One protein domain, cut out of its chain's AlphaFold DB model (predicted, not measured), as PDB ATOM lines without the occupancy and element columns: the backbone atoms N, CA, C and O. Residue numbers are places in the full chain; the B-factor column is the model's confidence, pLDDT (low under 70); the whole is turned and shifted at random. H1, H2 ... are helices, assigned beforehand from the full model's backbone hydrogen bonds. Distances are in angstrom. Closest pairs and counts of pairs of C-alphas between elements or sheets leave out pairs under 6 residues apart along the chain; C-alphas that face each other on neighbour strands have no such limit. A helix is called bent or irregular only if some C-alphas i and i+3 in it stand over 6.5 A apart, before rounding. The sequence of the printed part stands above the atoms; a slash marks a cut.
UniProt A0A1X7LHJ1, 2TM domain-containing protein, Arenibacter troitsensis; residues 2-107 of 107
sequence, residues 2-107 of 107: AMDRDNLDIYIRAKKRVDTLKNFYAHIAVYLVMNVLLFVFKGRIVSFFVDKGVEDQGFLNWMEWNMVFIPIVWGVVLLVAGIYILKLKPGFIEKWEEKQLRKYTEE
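Overview. This is residues 2 to 107 of the 107 residues of the protein "2TM domain-containing protein" of Arenibacter troitsensis (UniProt A0A1X7LHJ1). A very long helix, H1, folds back into H2, which runs side by side with it; residues 2 to 16 stick out. H3 angles away from H2's far end. The printed part, 106 residues with three named helices, is all helix and extended: radius of gyration of the C-alphas 23.0 A, spans 73 by 44 by 15 A.

Arrangement. H1, residues 2 to 51, assigned as one helix by its hydrogen bonds, is bent: C-alphas 40 and 43 are 7.2 A apart. Its arms, H1a to residue 40 and H1b from 43, stand at a steep tilt of 43 degrees. H1a, with residues 20 to 38 alone, touches H2, residues 57 to 85, at a shallow tilt of 13 degrees, opposite ways; the closest C-alphas, Asn 35 and Pro 71, are 7.0 A apart. H3, residues 91 to 105, touches no helix. Every O i to N i+4 pair is within hydrogen-bond range in H1a and H1b, 23 of 25 in H2, 10 of 11 in H3.

Along the chain. H1a runs 57.5 A from C-alpha 2 at (177.262, 151.329, 207.778), H2 42.0 A; H3 ends at C-alpha 105, (168.271, 130.423, 177.494).

Size, cuts and confidence. Both links are tight, without a cut; pLDDT is under 70 in residues 2 to 3, 87 to 94 and 106 to 107.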
ATOM      1  N   ALA A   2     177.562 151.936 209.090       62.62
ATOM      2  CA  ALA A   2     177.262 151.329 207.778       62.62
ATOM      3  C   ALA A   2     176.106 152.039 207.038       62.62
ATOM      4  O   ALA A   2     176.249 152.391 205.875       62.62
ATOM      5  N   MET A   3     175.029 152.374 207.759       64.38
ATOM      6  CA  MET A   3     173.849 153.063 207.214       64.38
ATOM      7  C   MET A   3     174.158 154.447 206.599       64.38
ATOM      8  O   MET A   3     173.554 154.830 205.604       64.38
ATOM      9  N   ASP A   4     175.136 155.180 207.146       74.19
ATOM     10  CA  ASP A   4     175.583 156.472 206.593       74.19
ATOM     11  C   ASP A   4     176.356 156.317 205.277       74.19
ATOM     12  O   ASP A   4     176.235 157.158 204.388       74.19
ATOM     13  N   ARG A   5     177.127 155.229 205.127       77.94
ATOM     14  CA  ARG A   5     177.836 154.926 203.876       77.94
ATOM     15  C   ARG A   5     176.860 154.581 202.753       77.94
ATOM     16  O   ARG A   5     177.004 155.116 201.659       77.94
ATOM     17  N   ASP A   6     175.827 153.791 203.044       81.19
ATOM     18  CA  ASP A   6     174.802 153.433 202.053       81.19
ATOM     19  C   ASP A   6     174.027 154.665 201.559       81.19
ATOM     20  O   ASP A   6     173.830 154.842 200.353       81.19
ATOM     21  N   ASN A   7     173.642 155.561 202.475       84.12
ATOM     22  CA  ASN A   7     172.968 156.818 202.134       84.12
ATOM     23  C   ASN A   7     173.857 157.737 201.281       84.12
ATOM     24  O   ASN A   7     173.381 158.338 200.312       84.12
ATOM     25  N   LEU A   8     175.152 157.816 201.601       87.25
ATOM     26  CA  LEU A   8     176.123 158.589 200.830       87.25
ATOM     27  C   LEU A   8     176.302 158.025 199.412       87.25
ATOM     28  O   LEU A   8     176.282 158.785 198.445       87.25
ATOM     29  N   ASP A   9     176.395 156.704 199.263       84.31
ATOM     30  CA  ASP A   9     176.517 156.050 197.958       84.31
ATOM     31  C   ASP A   9     175.261 156.236 197.095       84.31
ATOM     32  O   ASP A   9     175.351 156.473 195.884       84.31
ATOM     33  N   ILE A  10     174.069 156.171 197.698       84.19
ATOM     34  CA  ILE A  10     172.806 156.488 197.018       84.19
ATOM     35  C   ILE A  10     172.817 157.943 196.541       84.19
ATOM     36  O   ILE A  10     172.535 158.193 195.365       84.19
ATOM     37  N   TYR A  11     173.195 158.884 197.411       87.50
ATOM     38  CA  TYR A  11     173.279 160.304 197.077       87.50
ATOM     39  C   TYR A  11     174.267 160.571 195.934       87.50
ATOM     40  O   TYR A  11     173.916 161.251 194.969       87.50
ATOM     41  N   ILE A  12     175.470 159.992 195.980       87.88
ATOM     42  CA  ILE A  12     176.493 160.156 194.935       87.88
ATOM     43  C   ILE A  12     175.986 159.623 193.589       87.88
ATOM     44  O   ILE A  12     176.139 160.286 192.558       87.88
ATOM     45  N   ARG A  13     175.331 158.454 193.578       80.06
ATOM     46  CA  ARG A  13     174.733 157.885 192.359       80.06
ATOM     47  C   ARG A  13     173.615 158.762 191.801       80.06
ATOM     48  O   ARG A  13     173.560 158.961 190.586       80.06
ATOM     49  N   ALA A  14     172.743 159.291 192.658       82.88
ATOM     50  CA  ALA A  14     171.678 160.208 192.253       82.88
ATOM     51  C   ALA A  14     172.250 161.513 191.683       82.88
ATOM     52  O   ALA A  14     171.873 161.917 190.583       82.88
ATOM     53  N   LYS A  15     173.222 162.124 192.370       84.00
ATOM     54  CA  LYS A  15     173.883 163.356 191.930       84.00
ATOM     55  C   LYS A  15     174.551 163.187 190.566       84.00
ATOM     56  O   LYS A  15     174.303 163.985 189.670       84.00
ATOM     57  N   LYS A  16     175.296 162.095 190.360       83.19
ATOM     58  CA  LYS A  16     175.931 161.795 189.065       83.19
ATOM     59  C   LYS A  16     174.910 161.687 187.928       83.19
ATOM     60  O   LYS A  16     175.182 162.138 186.822       83.19
ATOM     61  N   ARG A  17     173.726 161.111 188.183       79.19
ATOM     62  CA  ARG A  17     172.643 161.054 187.185       79.19
ATOM     63  C   ARG A  17     172.096 162.441 186.853       79.19
ATOM     64  O   ARG A  17     171.924 162.748 185.678       79.19
ATOM     65  N   VAL A  18     171.845 163.263 187.871       85.06
ATOM     66  CA  VAL A  18     171.344 164.635 187.699       85.06
ATOM     67  C   VAL A  18     172.349 165.491 186.930       85.06
ATOM     68  O   VAL A  18     171.955 166.191 186.001       85.06
ATOM     69  N   ASP A  19     173.638 165.391 187.253       86.62
ATOM     70  CA  ASP A  19     174.692 166.158 186.584       86.62
ATOM     71  C   ASP A  19     174.828 165.774 185.102       86.62
ATOM     72  O   ASP A  19     174.868 166.655 184.240       86.62
ATOM     73  N   THR A  20     174.804 164.475 184.773       83.88
ATOM     74  CA  THR A  20     174.797 164.008 183.373       83.88
ATOM     75  C   THR A  20     173.591 164.550 182.610       83.88
ATOM     76  O   THR A  20     173.724 165.017 181.478       83.88
ATOM     77  N   LEU A  21     172.413 164.515 183.234       85.62
ATOM     78  CA  LEU A  21     171.178 164.973 182.614       85.62
ATOM     79  C   LEU A  21     171.182 166.492 182.392       85.62
ATOM     80  O   LEU A  21     170.834 166.962 181.313       85.62
ATOM     81  N   LYS A  22     171.641 167.259 183.384       85.00
ATOM     82  CA  LYS A  22     171.785 168.715 183.290       85.00
ATOM     83  C   LYS A  22     172.733 169.109 182.160       85.00
ATOM     84  O   LYS A  22     172.415 170.013 181.389       85.00
ATOM     85  N   ASN A  23     173.862 168.412 182.027       86.12
ATOM     86  CA  ASN A  23     174.802 168.662 180.942       86.12
ATOM     87  C   ASN A  23     174.169 168.360 179.574       86.12
ATOM     88  O   ASN A  23     174.282 169.160 178.651       86.12
ATOM     89  N   PHE A  24     173.429 167.255 179.448       87.19
ATOM     90  CA  PHE A  24     172.722 166.911 178.212       87.19
ATOM     91  C   PHE A  24     171.649 167.945 177.827       87.19
ATOM     92  O   PHE A  24     171.591 168.371 176.674       87.19
ATOM     93  N   TYR A  25     170.857 168.430 178.789       87.44
ATOM     94  CA  TYR A  25     169.888 169.502 178.536       87.44
ATOM     95  C   TYR A  25     170.550 170.804 178.086       87.44
ATOM     96  O   TYR A  25     169.999 171.485 177.224       87.44
ATOM     97  N   ALA A  26     171.732 171.139 178.610       90.56
ATOM     98  CA  ALA A  26     172.484 172.293 178.127       90.56
ATOM     99  C   ALA A  26     172.874 172.138 176.645       90.56
ATOM    100  O   ALA A  26     172.730 173.087 175.875       90.56
ATOM    101  N   HIS A  27     173.278 170.936 176.219       88.44
ATOM    102  CA  HIS A  27     173.580 170.657 174.810       88.44
ATOM    103  C   HIS A  27     172.330 170.776 173.925       88.44
ATOM    104  O   HIS A  27     172.400 171.400 172.867       88.44
ATOM    105  N   ILE A  28     171.179 170.252 174.367       92.25
ATOM    106  CA  ILE A  28     169.901 170.419 173.652       92.25
ATOM    107  C   ILE A  28     169.513 171.895 173.559       92.25
ATOM    108  O   ILE A  28     169.102 172.348 172.494       92.25
ATOM    109  N   ALA A  29     169.638 172.650 174.651       92.00
ATOM    110  CA  ALA A  29     169.283 174.063 174.683       92.00
ATOM    111  C   ALA A  29     170.122 174.869 173.683       92.00
ATOM    112  O   ALA A  29     169.562 175.605 172.874       92.00
ATOM    113  N   VAL A  30     171.445 174.678 173.680       93.06
ATOM    114  CA  VAL A  30     172.335 175.327 172.705       93.06
ATOM    115  C   VAL A  30     171.991 174.893 171.282       93.06
ATOM    116  O   VAL A  30     171.877 175.743 170.403       93.06
ATOM    117  N   TYR A  31     171.761 173.598 171.050       92.38
ATOM    118  CA  TYR A  31     171.356 173.093 169.741       92.38
ATOM    119  C   TYR A  31     170.053 173.749 169.257       92.38
ATOM    120  O   TYR A  31     170.010 174.246 168.135       92.38
ATOM    121  N   LEU A  32     169.015 173.827 170.095       93.06
ATOM    122  CA  LEU A  32     167.745 174.471 169.749       93.06
ATOM    123  C   LEU A  32     167.924 175.958 169.440       93.06
ATOM    124  O   LEU A  32     167.431 176.423 168.417       93.06
ATOM    125  N   VAL A  33     168.661 176.694 170.278       95.06
ATOM    126  CA  VAL A  33     168.929 178.124 170.058       95.06
ATOM    127  C   VAL A  33     169.656 178.338 168.732       95.06
ATOM    128  O   VAL A  33     169.229 179.164 167.929       95.06
ATOM    129  N   MET A  34     170.706 177.560 168.457       92.12
ATOM    130  CA  MET A  34     171.459 177.663 167.205       92.12
ATOM    131  C   MET A  34     170.611 177.304 165.985       92.12
ATOM    132  O   MET A  34     170.716 177.973 164.963       92.12
ATOM    133  N   ASN A  35     169.739 176.299 166.090       91.88
ATOM    134  CA  ASN A  35     168.803 175.948 165.025       91.88
ATOM    135  C   ASN A  35     167.816 177.080 164.750       91.88
ATOM    136  O   ASN A  35     167.648 177.473 163.600       91.88
ATOM    137  N   VAL A  36     167.193 177.635 165.792       93.38
ATOM    138  CA  VAL A  36     166.251 178.752 165.649       93.38
ATOM    139  C   VAL A  36     166.937 179.946 164.994       93.38
ATOM    140  O   VAL A  36     166.399 180.504 164.040       93.38
ATOM    141  N   LEU A  37     168.142 180.305 165.448       93.12
ATOM    142  CA  LEU A  37     168.930 181.362 164.817       93.12
ATOM    143  C   LEU A  37     169.216 181.025 163.352       93.12
ATOM    144  O   LEU A  37     168.952 181.844 162.479       93.12
ATOM    145  N   LEU A  38     169.677 179.812 163.053       91.25
ATOM    146  CA  LEU A  38     169.938 179.392 161.681       91.25
ATOM    147  C   LEU A  38     168.691 179.540 160.804       91.25
ATOM    148  O   LEU A  38     168.787 180.161 159.754       91.25
ATOM    149  N   PHE A  39     167.517 179.066 161.232       89.69
ATOM    150  CA  PHE A  39     166.278 179.181 160.453       89.69
ATOM    151  C   PHE A  39     165.812 180.630 160.269       89.69
ATOM    152  O   PHE A  39     165.375 180.991 159.178       89.69
ATOM    153  N   VAL A  40     165.943 181.474 161.297       92.31
ATOM    154  CA  VAL A  40     165.592 182.904 161.223       92.31
ATOM    155  C   VAL A  40     166.533 183.660 160.284       92.31
ATOM    156  O   VAL A  40     166.093 184.501 159.501       92.31
ATOM    157  N   PHE A  41     167.834 183.373 160.346       90.50
ATOM    158  CA  PHE A  41     168.846 184.076 159.562       90.50
ATOM    159  C   PHE A  41     169.096 183.456 158.182       90.50
ATOM    160  O   PHE A  41     169.666 184.136 157.333       90.50
ATOM    161  N   LYS A  42     168.628 182.231 157.916       86.69
ATOM    162  CA  LYS A  42     168.801 181.499 156.649       86.69
ATOM    163  C   LYS A  42     168.526 182.373 155.424       86.69
ATOM    164  O   LYS A  42     169.376 182.468 154.546       86.69
ATOM    165  N   GLY A  43     167.386 183.070 155.395       84.19
ATOM    166  CA  GLY A  43     167.017 183.943 154.275       84.19
ATOM    167  C   GLY A  43     167.986 185.111 154.061       84.19
ATOM    168  O   GLY A  43     168.344 185.404 152.925       84.19
ATOM    169  N   ARG A  44     168.481 185.726 155.148       87.62
ATOM    170  CA  ARG A  44     169.503 186.789 155.078       87.62
ATOM    171  C   ARG A  44     170.863 186.265 154.635       87.62
ATOM    172  O   ARG A  44     171.601 186.978 153.967       87.62
ATOM    173  N   ILE A  45     171.214 185.045 155.037       84.81
ATOM    174  CA  ILE A  45     172.472 184.415 154.633       84.81
ATOM    175  C   ILE A  45     172.437 184.161 153.127       84.81
ATOM    176  O   ILE A  45     173.347 184.583 152.424       84.81
ATOM    177  N   VAL A  46     171.366 183.547 152.617       84.00
ATOM    178  CA  VAL A  46     171.209 183.290 151.178       84.00
ATOM    179  C   VAL A  46     171.227 184.599 150.384       84.00
ATOM    180  O   VAL A  46     171.991 184.704 149.427       84.00
ATOM    181  N   SER A  47     170.472 185.622 150.807       82.94
ATOM    182  CA  SER A  47     170.455 186.916 150.110       82.94
ATOM    183  C   SER A  47     171.825 187.598 150.105       82.94
ATOM    184  O   SER A  47     172.237 188.125 149.081       82.94
ATOM    185  N   PHE A  48     172.580 187.521 151.206       85.88
ATOM    186  CA  PHE A  48     173.938 188.066 151.275       85.88
ATOM    187  C   PHE A  48     174.894 187.412 150.266       85.88
ATOM    188  O   PHE A  48     175.719 188.103 149.673       85.88
ATOM    189  N   PHE A  49     174.804 186.093 150.061       82.00
ATOM    190  CA  PHE A  49     175.633 185.402 149.066       82.00
ATOM    191  C   PHE A  49     175.244 185.775 147.632       82.00
ATOM    192  O   PHE A  49     176.131 185.984 146.805       82.00
ATOM    193  N   VAL A  50     173.946 185.933 147.359       82.94
ATOM    194  CA  VAL A  50     173.449 186.433 146.067       82.94
ATOM    195  C   VAL A  50     173.967 187.851 145.803       82.94
ATOM    196  O   VAL A  50     174.570 188.096 144.760       82.94
ATOM    197  N   ASP A  51     173.853 188.757 146.779       81.75
ATOM    198  CA  ASP A  51     174.327 190.148 146.678       81.75
ATOM    199  C   ASP A  51     175.852 190.253 146.482       81.75
ATOM    200  O   ASP A  51     176.363 191.249 145.966       81.75
ATOM    201  N   LYS A  52     176.607 189.226 146.892       81.12
ATOM    202  CA  LYS A  52     178.063 189.122 146.702       81.12
ATOM    203  C   LYS A  52     178.472 188.550 145.338       81.12
ATOM    204  O   LYS A  52     179.671 188.391 145.109       81.12
ATOM    205  N   GLY A  53     177.519 188.289 144.442       77.50
ATOM    206  CA  GLY A  53     177.777 187.844 143.070       77.50
ATOM    207  C   GLY A  53     177.825 186.326 142.896       77.50
ATOM    208  O   GLY A  53     178.378 185.843 141.909       77.50
ATOM    209  N   VAL A  54     177.278 185.551 143.840       79.38
ATOM    210  CA  VAL A  54     177.077 184.110 143.641       79.38
ATOM    211  C   VAL A  54     175.822 183.907 142.796       79.38
ATOM    212  O   VAL A  54     174.707 183.969 143.307       79.38
ATOM    213  N   GLU A  55     176.008 183.666 141.500       74.19
ATOM    214  CA  GLU A  55     174.907 183.466 140.541       74.19
ATOM    215  C   GLU A  55     174.565 181.990 140.292       74.19
ATOM    216  O   GLU A  55     173.537 181.685 139.684       74.19
ATOM    217  N   ASP A  56     175.390 181.053 140.776       84.81
ATOM    218  CA  ASP A  56     175.108 179.627 140.624       84.81
ATOM    219  C   ASP A  56     173.932 179.197 141.516       84.81
ATOM    220  O   ASP A  56     174.070 178.927 142.714       84.81
ATOM    221  N   GLN A  57     172.756 179.100 140.897       81.94
ATOM    222  CA  GLN A  57     171.536 178.630 141.546       81.94
ATOM    223  C   GLN A  57     171.659 177.189 142.061       81.94
ATOM    224  O   GLN A  57     171.011 176.846 143.052       81.94
ATOM    225  N   GLY A  58     172.498 176.353 141.434       86.62
ATOM    226  CA  GLY A  58     172.757 174.988 141.889       86.62
ATOM    227  C   GLY A  58     173.443 174.977 143.252       86.62
ATOM    228  O   GLY A  58     172.966 174.326 144.186       86.62
ATOM    229  N   PHE A  59     174.513 175.759 143.393       86.81
ATOM    230  CA  PHE A  59     175.216 175.940 144.658       86.81
ATOM    231  C   PHE A  59     174.330 176.549 145.751       86.81
ATOM    232  O   PHE A  59     174.311 176.037 146.871       86.81
ATOM    233  N   LEU A  60     173.563 177.602 145.442       86.00
ATOM    234  CA  LEU A  60     172.676 178.246 146.419       86.00
ATOM    235  C   LEU A  60     171.609 177.282 146.949       86.00
ATOM    236  O   LEU A  60     171.412 177.196 148.160       86.00
ATOM    237  N   ASN A  61     170.972 176.512 146.064       87.25
ATOM    238  CA  ASN A  61     169.953 175.540 146.452       87.25
ATOM    239  C   ASN A  61     170.560 174.368 147.244       87.25
ATOM    240  O   ASN A  61     169.993 173.930 148.246       87.25
ATOM    241  N   TRP A  62     171.748 173.891 146.854       89.69
ATOM    242  CA  TRP A  62     172.493 172.890 147.622       89.69
ATOM    243  C   TRP A  62     172.829 173.394 149.031       89.69
ATOM    244  O   TRP A  62     172.590 172.688 150.013       89.69
ATOM    245  N   MET A  63     173.338 174.621 149.154       88.75
ATOM    246  CA  MET A  63     173.662 175.244 150.439       88.75
ATOM    247  C   MET A  63     172.409 175.377 151.309       88.75
ATOM    248  O   MET A  63     172.425 175.009 152.485       88.75
ATOM    249  N   GLU A  64     171.314 175.854 150.721       87.69
ATOM    250  CA  GLU A  64     170.039 176.033 151.402       87.69
ATOM    251  C   GLU A  64     169.491 174.707 151.958       87.69
ATOM    252  O   GLU A  64     169.049 174.642 153.111       87.69
ATOM    253  N   TRP A  65     169.562 173.641 151.160       90.00
ATOM    254  CA  TRP A  65     169.180 172.295 151.576       90.00
ATOM    255  C   TRP A  65     170.069 171.758 152.695       90.00
ATOM    256  O   TRP A  65     169.557 171.209 153.672       90.00
ATOM    257  N   ASN A  66     171.387 171.945 152.602       91.19
ATOM    258  CA  ASN A  66     172.326 171.476 153.623       91.19
ATOM    259  C   ASN A  66     172.149 172.202 154.959       91.19
ATOM    260  O   ASN A  66     172.239 171.569 156.011       91.19
ATOM    261  N   MET A  67     171.818 173.496 154.931       89.06
ATOM    262  CA  MET A  67     171.482 174.271 156.130       89.06
ATOM    263  C   MET A  67     170.308 173.674 156.915       89.06
ATOM    264  O   MET A  67     170.245 173.855 158.124       89.06
ATOM    265  N   VAL A  68     169.402 172.942 156.261       90.44
ATOM    266  CA  VAL A  68     168.269 172.267 156.913       90.44
ATOM    267  C   VAL A  68     168.581 170.798 157.202       90.44
ATOM    268  O   VAL A  68     168.289 170.295 158.286       90.44
ATOM    269  N   PHE A  69     169.212 170.106 156.256       92.69
ATOM    270  CA  PHE A  69     169.506 168.680 156.355       92.69
ATOM    271  C   PHE A  69     170.508 168.362 157.469       92.69
ATOM    272  O   PHE A  69     170.276 167.451 158.264       92.69
ATOM    273  N   ILE A  70     171.596 169.134 157.573       91.94
ATOM    274  CA  ILE A  70     172.647 168.893 158.567       91.94
ATOM    275  C   ILE A  70     172.079 168.992 159.990       91.94
ATOM    276  O   ILE A  70     172.257 168.038 160.756       91.94
ATOM    277  N   PRO A  71     171.353 170.062 160.377       91.88
ATOM    278  CA  PRO A  71     170.780 170.111 161.708       91.88
ATOM    279  C   PRO A  71     169.757 169.008 161.962       91.88
ATOM    280  O   PRO A  71     169.769 168.468 163.063       91.88
ATOM    281  N   ILE A  72     168.944 168.598 160.980       91.81
ATOM    282  CA  ILE A  72     168.012 167.465 161.140       91.81
ATOM    283  C   ILE A  72     168.762 166.182 161.518       91.81
ATOM    284  O   ILE A  72     168.383 165.519 162.484       91.81
ATOM    285  N   VAL A  73     169.847 165.850 160.813       94.00
ATOM    286  CA  VAL A  73     170.667 164.665 161.119       94.00
ATOM    287  C   VAL A  73     171.236 164.746 162.536       94.00
ATOM    288  O   VAL A  73     171.125 163.791 163.305       94.00
ATOM    289  N   TRP A  74     171.770 165.905 162.932       90.69
ATOM    290  CA  TRP A  74     172.232 166.126 164.307       90.69
ATOM    291  C   TRP A  74     171.105 166.017 165.339       90.69
ATOM    292  O   TRP A  74     171.329 165.508 166.436       90.69
ATOM    293  N   GLY A  75     169.889 166.428 164.985       92.56
ATOM    294  CA  GLY A  75     168.700 166.275 165.817       92.56
ATOM    295  C   GLY A  75     168.367 164.808 166.077       92.56
ATOM    296  O   GLY A  75     168.081 164.441 167.214       92.56
ATOM    297  N   VAL A  76     168.491 163.949 165.059       92.69
ATOM    298  CA  VAL A  76     168.328 162.493 165.205       92.69
ATOM    299  C   VAL A  76     169.413 161.904 166.108       92.69
ATOM    300  O   VAL A  76     169.102 161.126 167.009       92.69
ATOM    301  N   VAL A  77     170.673 162.306 165.926       91.19
ATOM    302  CA  VAL A  77     171.786 161.850 166.777       91.19
ATOM    303  C   VAL A  77     171.564 162.252 168.238       91.19
ATOM    304  O   VAL A  77     171.722 161.423 169.135       91.19
ATOM    305  N   LEU A  78     171.135 163.493 168.492       91.00
ATOM    306  CA  LEU A  78     170.796 163.965 169.835       91.00
ATOM    307  C   LEU A  78     169.591 163.226 170.424       91.00
ATOM    308  O   LEU A  78     169.593 162.933 171.618       91.00
ATOM    309  N   LEU A  79     168.593 162.880 169.608       88.75
ATOM    310  CA  LEU A  79     167.455 162.063 170.032       88.75
ATOM    311  C   LEU A  79     167.906 160.684 170.521       88.75
ATOM    312  O   LEU A  79     167.534 160.270 171.618       88.75
ATOM    313  N   VAL A  80     168.750 159.998 169.746       88.00
ATOM    314  CA  VAL A  80     169.305 158.688 170.121       88.00
ATOM    315  C   VAL A  80     170.161 158.801 171.385       88.00
ATOM    316  O   VAL A  80     170.000 158.004 172.312       88.00
ATOM    317  N   ALA A  81     171.017 159.823 171.471       87.19
ATOM    318  CA  ALA A  81     171.815 160.092 172.666       87.19
ATOM    319  C   ALA A  81     170.932 160.362 173.897       87.19
ATOM    320  O   ALA A  81     171.228 159.876 174.988       87.19
ATOM    321  N   GLY A  82     169.818 161.077 173.726       86.12
ATOM    322  CA  GLY A  82     168.854 161.350 174.787       86.12
ATOM    323  C   GLY A  82     168.164 160.097 175.301       86.12
ATOM    324  O   GLY A  82     168.109 159.898 176.512       86.12
ATOM    325  N   ILE A  83     167.713 159.218 174.402       83.62
ATOM    326  CA  ILE A  83     167.136 157.914 174.766       83.62
ATOM    327  C   ILE A  83     168.142 157.098 175.592       83.62
ATOM    328  O   ILE A  83     167.787 156.545 176.636       83.62
ATOM    329  N   TYR A  84     169.410 157.086 175.173       81.00
ATOM    330  CA  TYR A  84     170.484 156.388 175.879       81.00
ATOM    331  C   TYR A  84     170.767 156.980 177.273       81.00
ATOM    332  O   TYR A  84     170.811 156.249 178.265       81.00
ATOM    333  N   ILE A  85     170.922 158.305 177.377       78.94
ATOM    334  CA  ILE A  85     171.272 159.007 178.627       78.94
ATOM    335  C   ILE A  85     170.141 158.941 179.648       78.94
ATOM    336  O   ILE A  85     170.386 158.699 180.832       78.94
ATOM    337  N   LEU A  86     168.901 159.125 179.198       75.38
ATOM    338  CA  LEU A  86     167.731 159.064 180.066       75.38
ATOM    339  C   LEU A  86     167.477 157.648 180.584       75.38
ATOM    340  O   LEU A  86     166.639 157.479 181.469       75.38
ATOM    341  N   LYS A  87     168.176 156.632 180.042       67.81
ATOM    342  CA  LYS A  87     167.864 155.213 180.251       67.81
ATOM    343  C   LYS A  87     166.360 154.976 180.170       67.81
ATOM    344  O   LYS A  87     165.820 154.135 180.887       67.81
ATOM    345  N   LEU A  88     165.692 155.743 179.308       60.22
ATOM    346  CA  LEU A  88     164.322 155.504 178.918       60.22
ATOM    347  C   LEU A  88     164.416 154.230 178.102       60.22
ATOM    348  O   LEU A  88     164.548 154.296 176.889       60.22
ATOM    349  N   LYS A  89     164.444 153.075 178.777       54.97
ATOM    350  CA  LYS A  89     164.032 151.819 178.178       54.97
ATOM    351  C   LYS A  89     162.541 152.022 177.949       54.97
ATOM    352  O   LYS A  89     161.778 151.972 178.914       54.97
ATOM    353  N   PRO A  90     162.088 152.339 176.727       60.38
ATOM    354  CA  PRO A  90     160.665 152.285 176.461       60.38
ATOM    355  C   PRO A  90     160.272 150.838 176.773       60.38
ATOM    356  O   PRO A  90     161.007 149.931 176.379       60.38
ATOM    357  N   GLY A  91     159.159 150.586 177.465       59.94
ATOM    358  CA  GLY A  91     158.790 149.216 177.868       59.94
ATOM    359  C   GLY A  91     158.739 148.211 176.701       59.94
ATOM    360  O   GLY A  91     158.787 147.005 176.908       59.94
ATOM    361  N   PHE A  92     158.696 148.694 175.456       61.38
ATOM    362  CA  PHE A  92     158.881 147.900 174.245       61.38
ATOM    363  C   PHE A  92     160.307 147.342 174.052       61.38
ATOM    364  O   PHE A  92     160.440 146.183 173.672       61.38
ATOM    365  N   ILE A  93     161.366 148.116 174.327       67.75
ATOM    366  CA  ILE A  93     162.762 147.641 174.239       67.75
ATOM    367  C   ILE A  93     163.051 146.647 175.359       67.75
ATOM    368  O   ILE A  93     163.689 145.636 175.106       67.75
ATOM    369  N   GLU A  94     162.536 146.891 176.563       66.75
ATOM    370  CA  GLU A  94     162.682 145.951 177.680       66.75
ATOM    371  C   GLU A  94     162.014 144.607 177.358       66.75
ATOM    372  O   GLU A  94     162.666 143.570 177.432       66.75
ATOM    373  N   LYS A  95     160.775 144.626 176.845       75.50
ATOM    374  CA  LYS A  95     160.095 143.416 176.351       75.50
ATOM    375  C   LYS A  95     160.818 142.749 175.178       75.50
ATOM    376  O   LYS A  95     160.768 141.528 175.046       75.50
ATOM    377  N   TRP A  96     161.447 143.522 174.289       78.75
ATOM    378  CA  TRP A  96     162.222 142.977 173.171       78.75
ATOM    379  C   TRP A  96     163.502 142.287 173.656       78.75
ATOM    380  O   TRP A  96     163.791 141.175 173.221       78.75
ATOM    381  N   GLU A  97     164.227 142.911 174.584       79.81
ATOM    382  CA  GLU A  97     165.460 142.400 175.189       79.81
ATOM    383  C   GLU A  97     165.176 141.121 175.990       79.81
ATOM    384  O   GLU A  97     165.845 140.109 175.800       79.81
ATOM    385  N   GLU A  98     164.099 141.114 176.779       80.31
ATOM    386  CA  GLU A  98     163.617 139.948 177.524       80.31
ATOM    387  C   GLU A  98     163.244 138.784 176.586       80.31
ATOM    388  O   GLU A  98     163.572 137.625 176.842       80.31
ATOM    389  N   LYS A  99     162.637 139.090 175.430       81.25
ATOM    390  CA  LYS A  99     162.309 138.090 174.403       81.25
ATOM    391  C   LYS A  99     163.551 137.518 173.714       81.25
ATOM    392  O   LYS A  99     163.512 136.364 173.302       81.25
ATOM    393  N   GLN A 100     164.623 138.297 173.559       82.31
ATOM    394  CA  GLN A 100     165.890 137.799 173.008       82.31
ATOM    395  C   GLN A 100     166.664 136.975 174.036       82.31
ATOM    396  O   GLN A 100     167.124 135.890 173.709       82.31
ATOM    397  N   LEU A 101     166.735 137.423 175.291       79.25
ATOM    398  CA  LEU A 101     167.377 136.668 176.370       79.25
ATOM    399  C   LEU A 101     166.723 135.298 176.581       79.25
ATOM    400  O   LEU A 101     167.422 134.305 176.768       79.25
ATOM    401  N   ARG A 102     165.389 135.223 176.473       78.50
ATOM    402  CA  ARG A 102     164.668 133.951 176.571       78.50
ATOM    403  C   ARG A 102     165.025 132.981 175.441       78.50
ATOM    404  O   ARG A 102     165.171 131.798 175.708       78.50
ATOM    405  N   LYS A 103     165.267 133.475 174.219       78.81
ATOM    406  CA  LYS A 103     165.716 132.634 173.092       78.81
ATOM    407  C   LYS A 103     167.089 132.006 173.326       78.81
ATOM    408  O   LYS A 103     167.269 130.857 172.977       78.81
ATOM    409  N   TYR A 104     168.018 132.738 173.940       74.75
ATOM    410  CA  TYR A 104     169.362 132.228 174.247       74.75
ATOM    411  C   TYR A 104     169.430 131.335 175.494       74.75
ATOM    412  O   TYR A 104     170.479 130.769 175.766       74.75
ATOM    413  N   THR A 105     168.356 131.272 176.287       74.19
ATOM    414  CA  THR A 105     168.271 130.423 177.494       74.19
ATOM    415  C   THR A 105     167.435 129.160 177.245       74.19
ATOM    416  O   THR A 105     167.530 128.197 177.999       74.19
ATOM    417  N   GLU A 106     166.583 129.179 176.216       59.94
ATOM    418  CA  GLU A 106     165.797 128.030 175.741       59.94
ATOM    419  C   GLU A 106     166.527 127.222 174.640       59.94
ATOM    420  O   GLU A 106     166.008 126.193 174.205       59.94
ATOM    421  N   GLU A 107     167.724 127.661 174.229       47.09
ATOM    422  CA  GLU A 107     168.738 126.899 173.470       47.09
ATOM    423  C   GLU A 107     169.855 126.418 174.410       47.09
ATOM    424  O   GLU A 107     170.319 125.269 174.226       47.09
TER     425      GLU A 107